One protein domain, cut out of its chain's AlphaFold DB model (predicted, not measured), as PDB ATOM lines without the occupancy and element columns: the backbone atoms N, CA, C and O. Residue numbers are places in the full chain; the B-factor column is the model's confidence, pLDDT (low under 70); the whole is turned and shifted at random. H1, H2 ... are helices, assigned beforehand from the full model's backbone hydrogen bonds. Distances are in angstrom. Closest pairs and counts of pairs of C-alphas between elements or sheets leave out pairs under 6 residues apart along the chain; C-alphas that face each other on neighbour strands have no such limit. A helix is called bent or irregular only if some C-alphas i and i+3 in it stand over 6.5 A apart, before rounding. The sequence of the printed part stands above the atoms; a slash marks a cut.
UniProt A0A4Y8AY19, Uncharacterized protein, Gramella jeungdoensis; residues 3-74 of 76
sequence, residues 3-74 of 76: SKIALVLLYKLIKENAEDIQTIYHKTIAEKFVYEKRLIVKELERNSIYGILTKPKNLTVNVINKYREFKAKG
ATOM      1  N   SER A   3      47.590 -22.315 -12.600       42.84
ATOM      2  CA  SER A   3      46.658 -21.971 -13.692       42.84
ATOM      3  C   SER A   3      46.068 -23.191 -14.429       42.84
ATOM      4  O   SER A   3      44.943 -23.132 -14.914       42.84
ATOM      5  N   LYS A   4      46.759 -24.343 -14.438       48.09
ATOM      6  CA  LYS A   4      46.290 -25.561 -15.135       48.09
ATOM      7  C   LYS A   4      45.231 -26.362 -14.358       48.09
ATOM      8  O   LYS A   4      44.464 -27.091 -14.969       48.09
ATOM      9  N   ILE A   5      45.163 -26.212 -13.032       47.28
ATOM     10  CA  ILE A   5      44.261 -26.998 -12.166       47.28
ATOM     11  C   ILE A   5      42.809 -26.497 -12.262       47.28
ATOM     12  O   ILE A   5      41.884 -27.305 -12.263       47.28
ATOM     13  N   ALA A   6      42.599 -25.186 -12.436       51.06
ATOM     14  CA  ALA A   6      41.261 -24.605 -12.576       51.06
ATOM     15  C   ALA A   6      40.554 -25.041 -13.875       51.06
ATOM     16  O   ALA A   6      39.362 -25.337 -13.863       51.06
ATOM     17  N   LEU A   7      41.297 -25.155 -14.984       51.03
ATOM     18  CA  LEU A   7      40.749 -25.615 -16.266       51.03
ATOM     19  C   LEU A   7      40.323 -27.090 -16.226       51.03
ATOM     20  O   LEU A   7      39.306 -27.450 -16.815       51.03
ATOM     21  N   VAL A   8      41.062 -27.940 -15.505       55.19
ATOM     22  CA  VAL A   8      40.743 -29.373 -15.385       55.19
ATOM     23  C   VAL A   8      39.486 -29.600 -14.540       55.19
ATOM     24  O   VAL A   8      38.691 -30.476 -14.872       55.19
ATOM     25  N   LEU A   9      39.260 -28.788 -13.501       55.41
ATOM     26  CA  LEU A   9      38.032 -28.839 -12.694       55.41
ATOM     27  C   LEU A   9      36.790 -28.455 -13.509       55.41
ATOM     28  O   LEU A   9      35.775 -29.142 -13.429       55.41
ATOM     29  N   LEU A  10      36.893 -27.417 -14.348       53.78
ATOM     30  CA  LEU A  10      35.797 -26.984 -15.219       53.78
ATOM     31  C   LEU A  10      35.420 -28.070 -16.240       53.78
ATOM     32  O   LEU A  10      34.247 -28.380 -16.419       53.78
ATOM     33  N   TYR A  11      36.419 -28.710 -16.857       57.75
ATOM     34  CA  TYR A  11      36.196 -29.811 -17.800       57.75
ATOM     35  C   TYR A  11      35.568 -31.049 -17.149       57.75
ATOM     36  O   TYR A  11      34.847 -31.785 -17.820       57.75
ATOM     37  N   LYS A  12      35.823 -31.282 -15.857       56.19
ATOM     38  CA  LYS A  12      35.248 -32.405 -15.107       56.19
ATOM     39  C   LYS A  12      33.764 -32.184 -14.800       56.19
ATOM     40  O   LYS A  12      32.973 -33.092 -15.018       56.19
ATOM     41  N   LEU A  13      33.390 -30.955 -14.427       57.38
ATOM     42  CA  LEU A  13      31.993 -30.543 -14.218       57.38
ATOM     43  C   LEU A  13      31.159 -30.576 -15.509       57.38
ATOM     44  O   LEU A  13      29.969 -30.846 -15.461       57.38
ATOM     45  N   ILE A  14      31.779 -30.329 -16.667       57.72
ATOM     46  CA  ILE A  14      31.107 -30.417 -17.977       57.72
ATOM     47  C   ILE A  14      30.926 -31.881 -18.428       57.72
ATOM     48  O   ILE A  14      30.028 -32.175 -19.215       57.72
ATOM     49  N   LYS A  15      31.770 -32.811 -17.950       57.81
ATOM     50  CA  LYS A  15      31.722 -34.241 -18.309       57.81
ATOM     51  C   LYS A  15      30.828 -35.085 -17.397       57.81
ATOM     52  O   LYS A  15      30.354 -36.127 -17.845       57.81
ATOM     53  N   GLU A  16      30.620 -34.678 -16.148       53.03
ATOM     54  CA  GLU A  16      29.746 -35.381 -15.205       53.03
ATOM     55  C   GLU A  16      28.294 -34.892 -15.358       53.03
ATOM     56  O   GLU A  16      27.904 -33.849 -14.854       53.03
ATOM     57  N   ASN A  17      27.514 -35.690 -16.095       49.97
ATOM     58  CA  ASN A  17      26.056 -35.674 -16.250       49.97
ATOM     59  C   ASN A  17      25.406 -34.359 -16.712       49.97
ATOM     60  O   ASN A  17      24.920 -33.533 -15.941       49.97
ATOM     61  N   ALA A  18      25.246 -34.281 -18.034       54.94
ATOM     62  CA  ALA A  18      24.462 -33.302 -18.783       54.94
ATOM     63  C   ALA A  18      22.962 -33.195 -18.393       54.94
ATOM     64  O   ALA A  18      22.248 -32.392 -18.985       54.94
ATOM     65  N   GLU A  19      22.482 -33.936 -17.390       58.41
ATOM     66  CA  GLU A  19      21.117 -33.819 -16.855       58.41
ATOM     67  C   GLU A  19      20.967 -32.668 -15.843       58.41
ATOM     68  O   GLU A  19      19.932 -31.994 -15.818       58.41
ATOM     69  N   ASP A  20      21.998 -32.384 -15.040       66.62
ATOM     70  CA  ASP A  20      21.889 -31.430 -13.927       66.62
ATOM     71  C   ASP A  20      22.041 -29.974 -14.393       66.62
ATOM     72  O   ASP A  20      21.218 -29.115 -14.078       66.62
ATOM     73  N   ILE A  21      23.021 -29.691 -15.260       71.19
ATOM     74  CA  ILE A  21      23.270 -28.325 -15.760       71.19
ATOM     75  C   ILE A  21      22.072 -27.791 -16.563       71.19
ATOM     76  O   ILE A  21      21.670 -26.639 -16.380       71.19
ATOM     77  N   GLN A  22      21.462 -28.612 -17.426       74.88
ATOM     78  CA  GLN A  22      20.269 -28.204 -18.176       74.88
ATOM     79  C   GLN A  22      19.074 -27.972 -17.247       74.88
ATOM     80  O   GLN A  22      18.324 -27.013 -17.433       74.88
ATOM     81  N   THR A  23      18.896 -28.813 -16.230       76.25
ATOM     82  CA  THR A  23      17.814 -28.672 -15.248       76.25
ATOM     83  C   THR A  23      17.981 -27.404 -14.408       76.25
ATOM     84  O   THR A  23      17.024 -26.642 -14.254       76.25
ATOM     85  N   ILE A  24      19.196 -27.115 -13.931       78.94
ATOM     86  CA  ILE A  24      19.529 -25.881 -13.206       78.94
ATOM     87  C   ILE A  24      19.272 -24.652 -14.084       78.94
ATOM     88  O   ILE A  24      18.687 -23.671 -13.616       78.94
ATOM     89  N   TYR A  25      19.653 -24.707 -15.363       77.25
ATOM     90  CA  TYR A  25      19.414 -23.624 -16.316       77.25
ATOM     91  C   TYR A  25      17.913 -23.351 -16.501       77.25
ATOM     92  O   TYR A  25      17.464 -22.216 -16.323       77.25
ATOM     93  N   HIS A  26      17.115 -24.392 -16.769       81.31
ATOM     94  CA  HIS A  26      15.659 -24.266 -16.893       81.31
ATOM     95  C   HIS A  26      15.013 -23.749 -15.605       81.31
ATOM     96  O   HIS A  26      14.147 -22.874 -15.663       81.31
ATOM     97  N   LYS A  27      15.446 -24.247 -14.442       81.31
ATOM     98  CA  LYS A  27      14.950 -23.810 -13.133       81.31
ATOM     99  C   LYS A  27      15.233 -22.328 -12.897       81.31
ATOM    100  O   LYS A  27      14.315 -21.580 -12.575       81.31
ATOM    101  N   THR A  28      16.468 -21.892 -13.137       86.25
ATOM    102  CA  THR A  28      16.884 -20.493 -12.957       86.25
ATOM    103  C   THR A  28      16.086 -19.553 -13.861       86.25
ATOM    104  O   THR A  28      15.608 -18.511 -13.413       86.25
ATOM    105  N   ILE A  29      15.881 -19.924 -15.130       88.69
ATOM    106  CA  ILE A  29      15.069 -19.124 -16.057       88.69
ATOM    107  C   ILE A  29      13.607 -19.090 -15.622       88.69
ATOM    108  O   ILE A  29      12.995 -18.024 -15.640       88.69
ATOM    109  N   ALA A  30      13.041 -20.226 -15.212       85.94
ATOM    110  CA  ALA A  30      11.662 -20.288 -14.745       85.94
ATOM    111  C   ALA A  30      11.445 -19.406 -13.505       85.94
ATOM    112  O   ALA A  30      10.466 -18.659 -13.445       85.94
ATOM    113  N   GLU A  31      12.374 -19.442 -12.547       89.56
ATOM    114  CA  GLU A  31      12.353 -18.593 -11.353       89.56
ATOM    115  C   GLU A  31      12.440 -17.109 -11.718       89.56
ATOM    116  O   GLU A  31      11.595 -16.321 -11.283       89.56
ATOM    117  N   LYS A  32      13.388 -16.736 -12.589       92.81
ATOM    118  CA  LYS A  32      13.521 -15.363 -13.095       92.81
ATOM    119  C   LYS A  32      12.241 -14.892 -13.791       92.81
ATOM    120  O   LYS A  32      11.748 -13.807 -13.505       92.81
ATOM    121  N   PHE A  33      11.657 -15.724 -14.645       93.38
ATOM    122  CA  PHE A  33      10.453 -15.381 -15.397       93.38
ATOM    123  C   PHE A  33       9.222 -15.206 -14.496       93.38
ATOM    124  O   PHE A  33       8.417 -14.294 -14.689       93.38
ATOM    125  N   VAL A  34       9.062 -16.062 -13.481       92.88
ATOM    126  CA  VAL A  34       8.000 -15.906 -12.474       92.88
ATOM    127  C   VAL A  34       8.202 -14.623 -11.673       92.88
ATOM    128  O   VAL A  34       7.229 -13.915 -11.404       92.88
ATOM    129  N   TYR A  35       9.444 -14.312 -11.309       96.06
ATOM    130  CA  TYR A  35       9.787 -13.085 -10.603       96.06
ATOM    131  C   TYR A  35       9.459 -11.833 -11.431       96.06
ATOM    132  O   TYR A  35       8.739 -10.958 -10.951       96.06
ATOM    133  N   GLU A  36       9.879 -11.780 -12.696       97.25
ATOM    134  CA  GLU A  36       9.586 -10.669 -13.613       97.25
ATOM    135  C   GLU A  36       8.079 -10.459 -13.793       97.25
ATOM    136  O   GLU A  36       7.587  -9.337 -13.681       97.25
ATOM    137  N   LYS A  37       7.306 -11.536 -13.973       95.81
ATOM    138  CA  LYS A  37       5.841 -11.444 -14.064       95.81
ATOM    139  C   LYS A  37       5.197 -10.850 -12.815       95.81
ATOM    140  O   LYS A  37       4.236 -10.091 -12.927       95.81
ATOM    141  N   ARG A  38       5.708 -11.188 -11.630       95.88
ATOM    142  CA  ARG A  38       5.236 -10.598 -10.367       95.88
ATOM    143  C   ARG A  38       5.577  -9.115 -10.284       95.88
ATOM    144  O   ARG A  38       4.738  -8.344  -9.828       95.88
ATOM    145  N   LEU A  39       6.765  -8.712 -10.738       97.62
ATOM    146  CA  LEU A  39       7.143  -7.299 -10.798       97.62
ATOM    147  C   LEU A  39       6.232  -6.505 -11.735       97.62
ATOM    148  O   LEU A  39       5.773  -5.436 -11.350       97.62
ATOM    149  N   ILE A  40       5.911  -7.050 -12.912       96.56
ATOM    150  CA  ILE A  40       4.992  -6.411 -13.865       96.56
ATOM    151  C   ILE A  40       3.628  -6.165 -13.213       96.56
ATOM    152  O   ILE A  40       3.124  -5.049 -13.251       96.56
ATOM    153  N   VAL A  41       3.041  -7.183 -12.577       96.69
ATOM    154  CA  VAL A  41       1.730  -7.044 -11.918       96.69
ATOM    155  C   VAL A  41       1.782  -6.012 -10.796       96.69
ATOM    156  O   VAL A  41       0.901  -5.164 -10.715       96.69
ATOM    157  N   LYS A  42       2.846  -6.025  -9.989       96.25
ATOM    158  CA  LYS A  42       3.046  -5.039  -8.924       96.25
ATOM    159  C   LYS A  42       3.121  -3.610  -9.469       96.25
ATOM    160  O   LYS A  42       2.619  -2.689  -8.832       96.25
ATOM    161  N   GLU A  43       3.748  -3.417 -10.624       97.50
ATOM    162  CA  GLU A  43       3.845  -2.102 -11.256       97.50
ATOM    163  C   GLU A  43       2.507  -1.647 -11.854       97.50
ATOM    164  O   GLU A  43       2.137  -0.485 -11.705       97.50
ATOM    165  N   LEU A  44       1.725  -2.560 -12.438       97.19
ATOM    166  CA  LEU A  44       0.352  -2.264 -12.862       97.19
ATOM    167  C   LEU A  44      -0.509  -1.820 -11.670       97.19
ATOM    168  O   LEU A  44      -1.145  -0.769 -11.730       97.19
ATOM    169  N   GLU A  45      -0.464  -2.562 -10.561       94.25
ATOM    170  CA  GLU A  45      -1.242  -2.261  -9.353       94.25
ATOM    171  C   GLU A  45      -0.870  -0.903  -8.743       94.25
ATOM    172  O   GLU A  45      -1.753  -0.151  -8.331       94.25
ATOM    173  N   ARG A  46       0.422  -0.543  -8.739       96.50
ATOM    174  CA  ARG A  46       0.894   0.790  -8.319       96.50
ATOM    175  C   ARG A  46       0.293   1.920  -9.148       96.50
ATOM    176  O   ARG A  46       0.049   2.996  -8.614       96.50
ATOM    177  N   ASN A  47       0.031   1.664 -10.426       96.75
ATOM    178  CA  ASN A  47      -0.597   2.609 -11.346       96.75
ATOM    179  C   ASN A  47      -2.130   2.464 -11.383       96.75
ATOM    180  O   ASN A  47      -2.770   2.933 -12.319       96.75
ATOM    181  N   SER A  48      -2.740   1.829 -10.371       92.06
ATOM    182  CA  SER A  48      -4.189   1.576 -10.290       92.06
ATOM    183  C   SER A  48      -4.753   0.742 -11.452       92.06
ATOM    184  O   SER A  48      -5.950   0.784 -11.736       92.06
ATOM    185  N   ILE A  49      -3.905  -0.050 -12.113       94.50
ATOM    186  CA  ILE A  49      -4.291  -0.986 -13.168       94.50
ATOM    187  C   ILE A  49      -4.336  -2.393 -12.572       94.50
ATOM    188  O   ILE A  49      -3.343  -2.921 -12.075       94.50
ATOM    189  N   TYR A  50      -5.494  -3.043 -12.651       91.25
ATOM    190  CA  TYR A  50      -5.653  -4.399 -12.137       91.25
ATOM    191  C   TYR A  50      -5.083  -5.442 -13.107       91.25
ATOM    192  O   TYR A  50      -5.584  -5.613 -14.218       91.25
ATOM    193  N   GLY A  51      -4.062  -6.179 -12.667       91.75
ATOM    194  CA  GLY A  51      -3.488  -7.310 -13.399       91.75
ATOM    195  C   GLY A  51      -4.020  -8.667 -12.920       91.75
ATOM    196  O   GLY A  51      -4.322  -8.850 -11.743       91.75
ATOM    197  N   ILE A  52      -4.094  -9.654 -13.821       93.00
ATOM    198  CA  ILE A  52      -4.397 -11.055 -13.474       93.00
ATOM    199  C   ILE A  52      -3.184 -11.922 -13.816       93.00
ATOM    200  O   ILE A  52      -2.961 -12.286 -14.971       93.00
ATOM    201  N   LEU A  53      -2.409 -12.296 -12.795       94.75
ATOM    202  CA  LEU A  53      -1.307 -13.242 -12.947       94.75
ATOM    203  C   LEU A  53      -1.822 -14.679 -12.828       94.75
ATOM    204  O   LEU A  53      -1.985 -15.199 -11.725       94.75
ATOM    205  N   THR A  54      -2.071 -15.341 -13.958       94.81
ATOM    206  CA  THR A  54      -2.587 -16.716 -13.955       94.81
ATOM    207  C   THR A  54      -2.017 -17.592 -15.067       94.81
ATOM    208  O   THR A  54      -1.447 -17.110 -16.046       94.81
ATOM    209  N   LYS A  55      -2.149 -18.914 -14.907       94.31
ATOM    210  CA  LYS A  55      -1.817 -19.879 -15.965       94.31
ATOM    211  C   LYS A  55      -2.831 -19.737 -17.110       94.31
ATOM    212  O   LYS A  55      -4.013 -19.579 -16.810       94.31
ATOM    213  N   PRO A  56      -2.430 -19.911 -18.385       94.69
ATOM    214  CA  PRO A  56      -3.327 -19.729 -19.534       94.69
ATOM    215  C   PRO A  56      -4.641 -20.511 -19.424       94.69
ATOM    216  O   PRO A  56      -5.716 -19.949 -19.601       94.69
ATOM    217  N   LYS A  57      -4.567 -21.781 -19.000       96.69
ATOM    218  CA  LYS A  57      -5.741 -22.649 -18.801       96.69
ATOM    219  C   LYS A  57      -6.765 -22.135 -17.779       96.69
ATOM    220  O   LYS A  57      -7.918 -22.538 -17.819       96.69
ATOM    221  N   ASN A  58      -6.350 -21.258 -16.866       97.06
ATOM    222  CA  ASN A  58      -7.202 -20.703 -15.817       97.06
ATOM    223  C   ASN A  58      -7.636 -19.260 -16.127       97.06
ATOM    224  O   ASN A  58      -8.247 -18.624 -15.268       97.06
ATOM    225  N   LEU A  59      -7.292 -18.710 -17.300       95.38
ATOM    226  CA  LEU A  59      -7.569 -17.312 -17.633       95.38
ATOM    227  C   LEU A  59      -9.071 -17.016 -17.580       95.38
ATOM    228  O   LEU A  59      -9.480 -16.132 -16.835       95.38
ATOM    229  N   THR A  60      -9.883 -17.805 -18.285       97.44
ATOM    230  CA  THR A  60     -11.338 -17.609 -18.384       97.44
ATOM    231  C   THR A  60     -12.007 -17.547 -17.014       97.44
ATOM    232  O   THR A  60     -12.702 -16.585 -16.701       97.44
ATOM    233  N   VAL A  61     -11.748 -18.544 -16.163       97.62
ATOM    234  CA  VAL A  61     -12.351 -18.628 -14.826       97.62
ATOM    235  C   VAL A  61     -11.921 -17.447 -13.953       97.62
ATOM    236  O   VAL A  61     -12.754 -16.825 -13.298       97.62
ATOM    237  N   ASN A  62     -10.633 -17.092 -13.966       96.94
ATOM    238  CA  ASN A  62     -10.133 -16.000 -13.132       96.94
ATOM    239  C   ASN A  62     -10.630 -14.629 -13.590       96.94
ATOM    240  O   ASN A  62     -10.941 -13.798 -12.742       96.94
ATOM    241  N   VAL A  63     -10.746 -14.400 -14.900       95.88
ATOM    242  CA  VAL A  63     -11.311 -13.159 -15.446       95.88
ATOM    243  C   VAL A  63     -12.773 -13.007 -15.026       95.88
ATOM    244  O   VAL A  63     -13.146 -11.956 -14.508       95.88
ATOM    245  N   ILE A  64     -13.586 -14.061 -15.163       97.12
ATOM    246  CA  ILE A  64     -14.997 -14.046 -14.739       97.12
ATOM    247  C   ILE A  64     -15.110 -13.758 -13.238       97.12
ATOM    248  O   ILE A  64     -15.902 -12.909 -12.822       97.12
ATOM    249  N   ASN A  65     -14.300 -14.429 -12.417       95.94
ATOM    250  CA  ASN A  65     -14.304 -14.216 -10.971       95.94
ATOM    251  C   ASN A  65     -13.899 -12.783 -10.607       95.94
ATOM    252  O   ASN A  65     -14.540 -12.165  -9.757       95.94
ATOM    253  N   LYS A  66     -12.889 -12.226 -11.284       94.62
ATOM    254  CA  LYS A  66     -12.435 -10.853 -11.046       94.62
ATOM    255  C   LYS A  66     -13.497  -9.823 -11.426       94.62
ATOM    256  O   LYS A  66     -13.737  -8.885 -10.673       94.62
ATOM    257  N   TYR A  67     -14.186 -10.030 -12.544       95.44
ATOM    258  CA  TYR A  67     -15.303  -9.178 -12.944       95.44
ATOM    259  C   TYR A  67     -16.434  -9.194 -11.906       95.44
ATOM    260  O   TYR A  67     -16.925  -8.140 -11.503       95.44
ATOM    261  N   ARG A  68     -16.815 -10.385 -11.424       96.69
ATOM    262  CA  ARG A  68     -17.830 -10.534 -10.369       96.69
ATOM    263  C   ARG A  68     -17.430  -9.829  -9.075       96.69
ATOM    264  O   ARG A  68     -18.273  -9.182  -8.462       96.69
ATOM    265  N   GLU A  69     -16.160  -9.918  -8.685       95.38
ATOM    266  CA  GLU A  69     -15.617  -9.193  -7.532       95.38
ATOM    267  C   GLU A  69     -15.785  -7.675  -7.696       95.38
ATOM    268  O   GLU A  69     -16.261  -7.007  -6.780       95.38
ATOM    269  N   PHE A  70     -15.432  -7.130  -8.863       95.25
ATOM    270  CA  PHE A  70     -15.547  -5.692  -9.122       95.25
ATOM    271  C   PHE A  70     -16.989  -5.210  -9.119       95.25
ATOM    272  O   PHE A  70     -17.273  -4.166  -8.532       95.25
ATOM    273  N   LYS A  71     -17.902  -6.001  -9.691       96.56
ATOM    274  CA  LYS A  71     -19.339  -5.730  -9.630       96.56
ATOM    275  C   LYS A  71     -19.858  -5.716  -8.193       96.56
ATOM    276  O   LYS A  71     -20.549  -4.782  -7.807       96.56
ATOM    277  N   ALA A  72     -19.495  -6.710  -7.381       97.00
ATOM    278  CA  ALA A  72     -19.947  -6.799  -5.990       97.00
ATOM    279  C   ALA A  72     -19.409  -5.660  -5.104       97.00
ATOM    280  O   ALA A  72     -20.078  -5.244  -4.164       97.00
ATOM    281  N   LYS A  73     -18.209  -5.149  -5.409       95.56
ATOM    282  CA  LYS A  73     -17.579  -4.025  -4.698       95.56
ATOM    283  C   LYS A  73     -17.996  -2.644  -5.224       95.56
ATOM    284  O   LYS A  73     -17.559  -1.646  -4.662       95.56
ATOM    285  N   GLY A  74     -18.804  -2.576  -6.284       93.38
ATOM    286  CA  GLY A  74     -19.255  -1.316  -6.883       93.38
ATOM    287  C   GLY A  74     -18.169  -0.548  -7.643       93.38
ATOM    288  O   GLY A  74     -18.303   0.654  -7.841       93.38
TER     289      GLY A  74
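AT A GLANCE: This is residues 3 to 74 of the 76 residues of an uncharacterized protein of Gramella jeungdoensis (UniProt A0A4Y8AY19). Three helices are strung out in a thin open zigzag, with no two of them packed side by side: H1 and the long H2 make a wide V at a tight corner, then the chain folds back beside the last part of H2, and H3 sets out again in roughly the direction of H2. H2 makes the long middle arm, H1 is one end of the zigzag, and H3 is the other. The printed part has 72 residues with three named helices, in the order H1, H2, H3, and no named strand; the class is all helix. The whole is extended, a rod in outline, with a radius of gyration of the C-alphas of 21.7 A and spans of 70 by 26 by 11 A.

HOW THE PARTS SIT: H1, residues 3 to 15, touches no helix. Two residues, Glu 16 and Asn 17, make a tight link to H2, residues 18 to 46, and H1 and H2 meet only through their link. Residues 3 to 12 of H1 and residues 22 to 33 of H2 stand free. A short link, residues 47 to 55, joins H2 to H3, residues 56 to 72. H2 and H3 are apart, and so are H1 and H3. H3 has a kink of 25 degrees near residue 63. Along the backbones, 7 of 9 O i to N i+4 pairs are within hydrogen-bond range in H1, 24 of 25 in H2 and 11 of 13 in H3.

IN THESE COORDINATES: H1 begins at C-alpha 3, at (46.658, -21.971, -13.692), and is 19.9 A from first to last C-alpha. It is neither bent nor irregular, but only just: C-alphas 3 and 6 are 6.1 A apart. H2, the longest helix with 29 residues, measures 42.7 A and runs from C-alpha 18 at (24.462, -33.302, -18.783) to C-alpha 46 at (0.894, 0.790, -8.319). Over the link after it, y goes back from 2.609 at C-alpha 47 to -19.879 at C-alpha 55. H3 measures 25.0 A and ends at C-alpha 72, at (-19.947, -6.799, -5.990). It is irregular: C-alphas 57 and 60 are 7.5 A apart.

THE WHOLE: The two C-alphas farthest apart are those of Lys 4 and Gly 74, at 70.4 A. The printed part begins at residue 3 and ends at residue 74 of a full chain of 76 residues, and it has no cut. Neither link is long. Residues 67 to 74, of which 67 to 72 belong to H3, stand free. The mean pLDDT of the printed part is 82.9; residues 3 to 20 are under 70, and the mean is 53 in H1, 86 in H2 and 96 in H3.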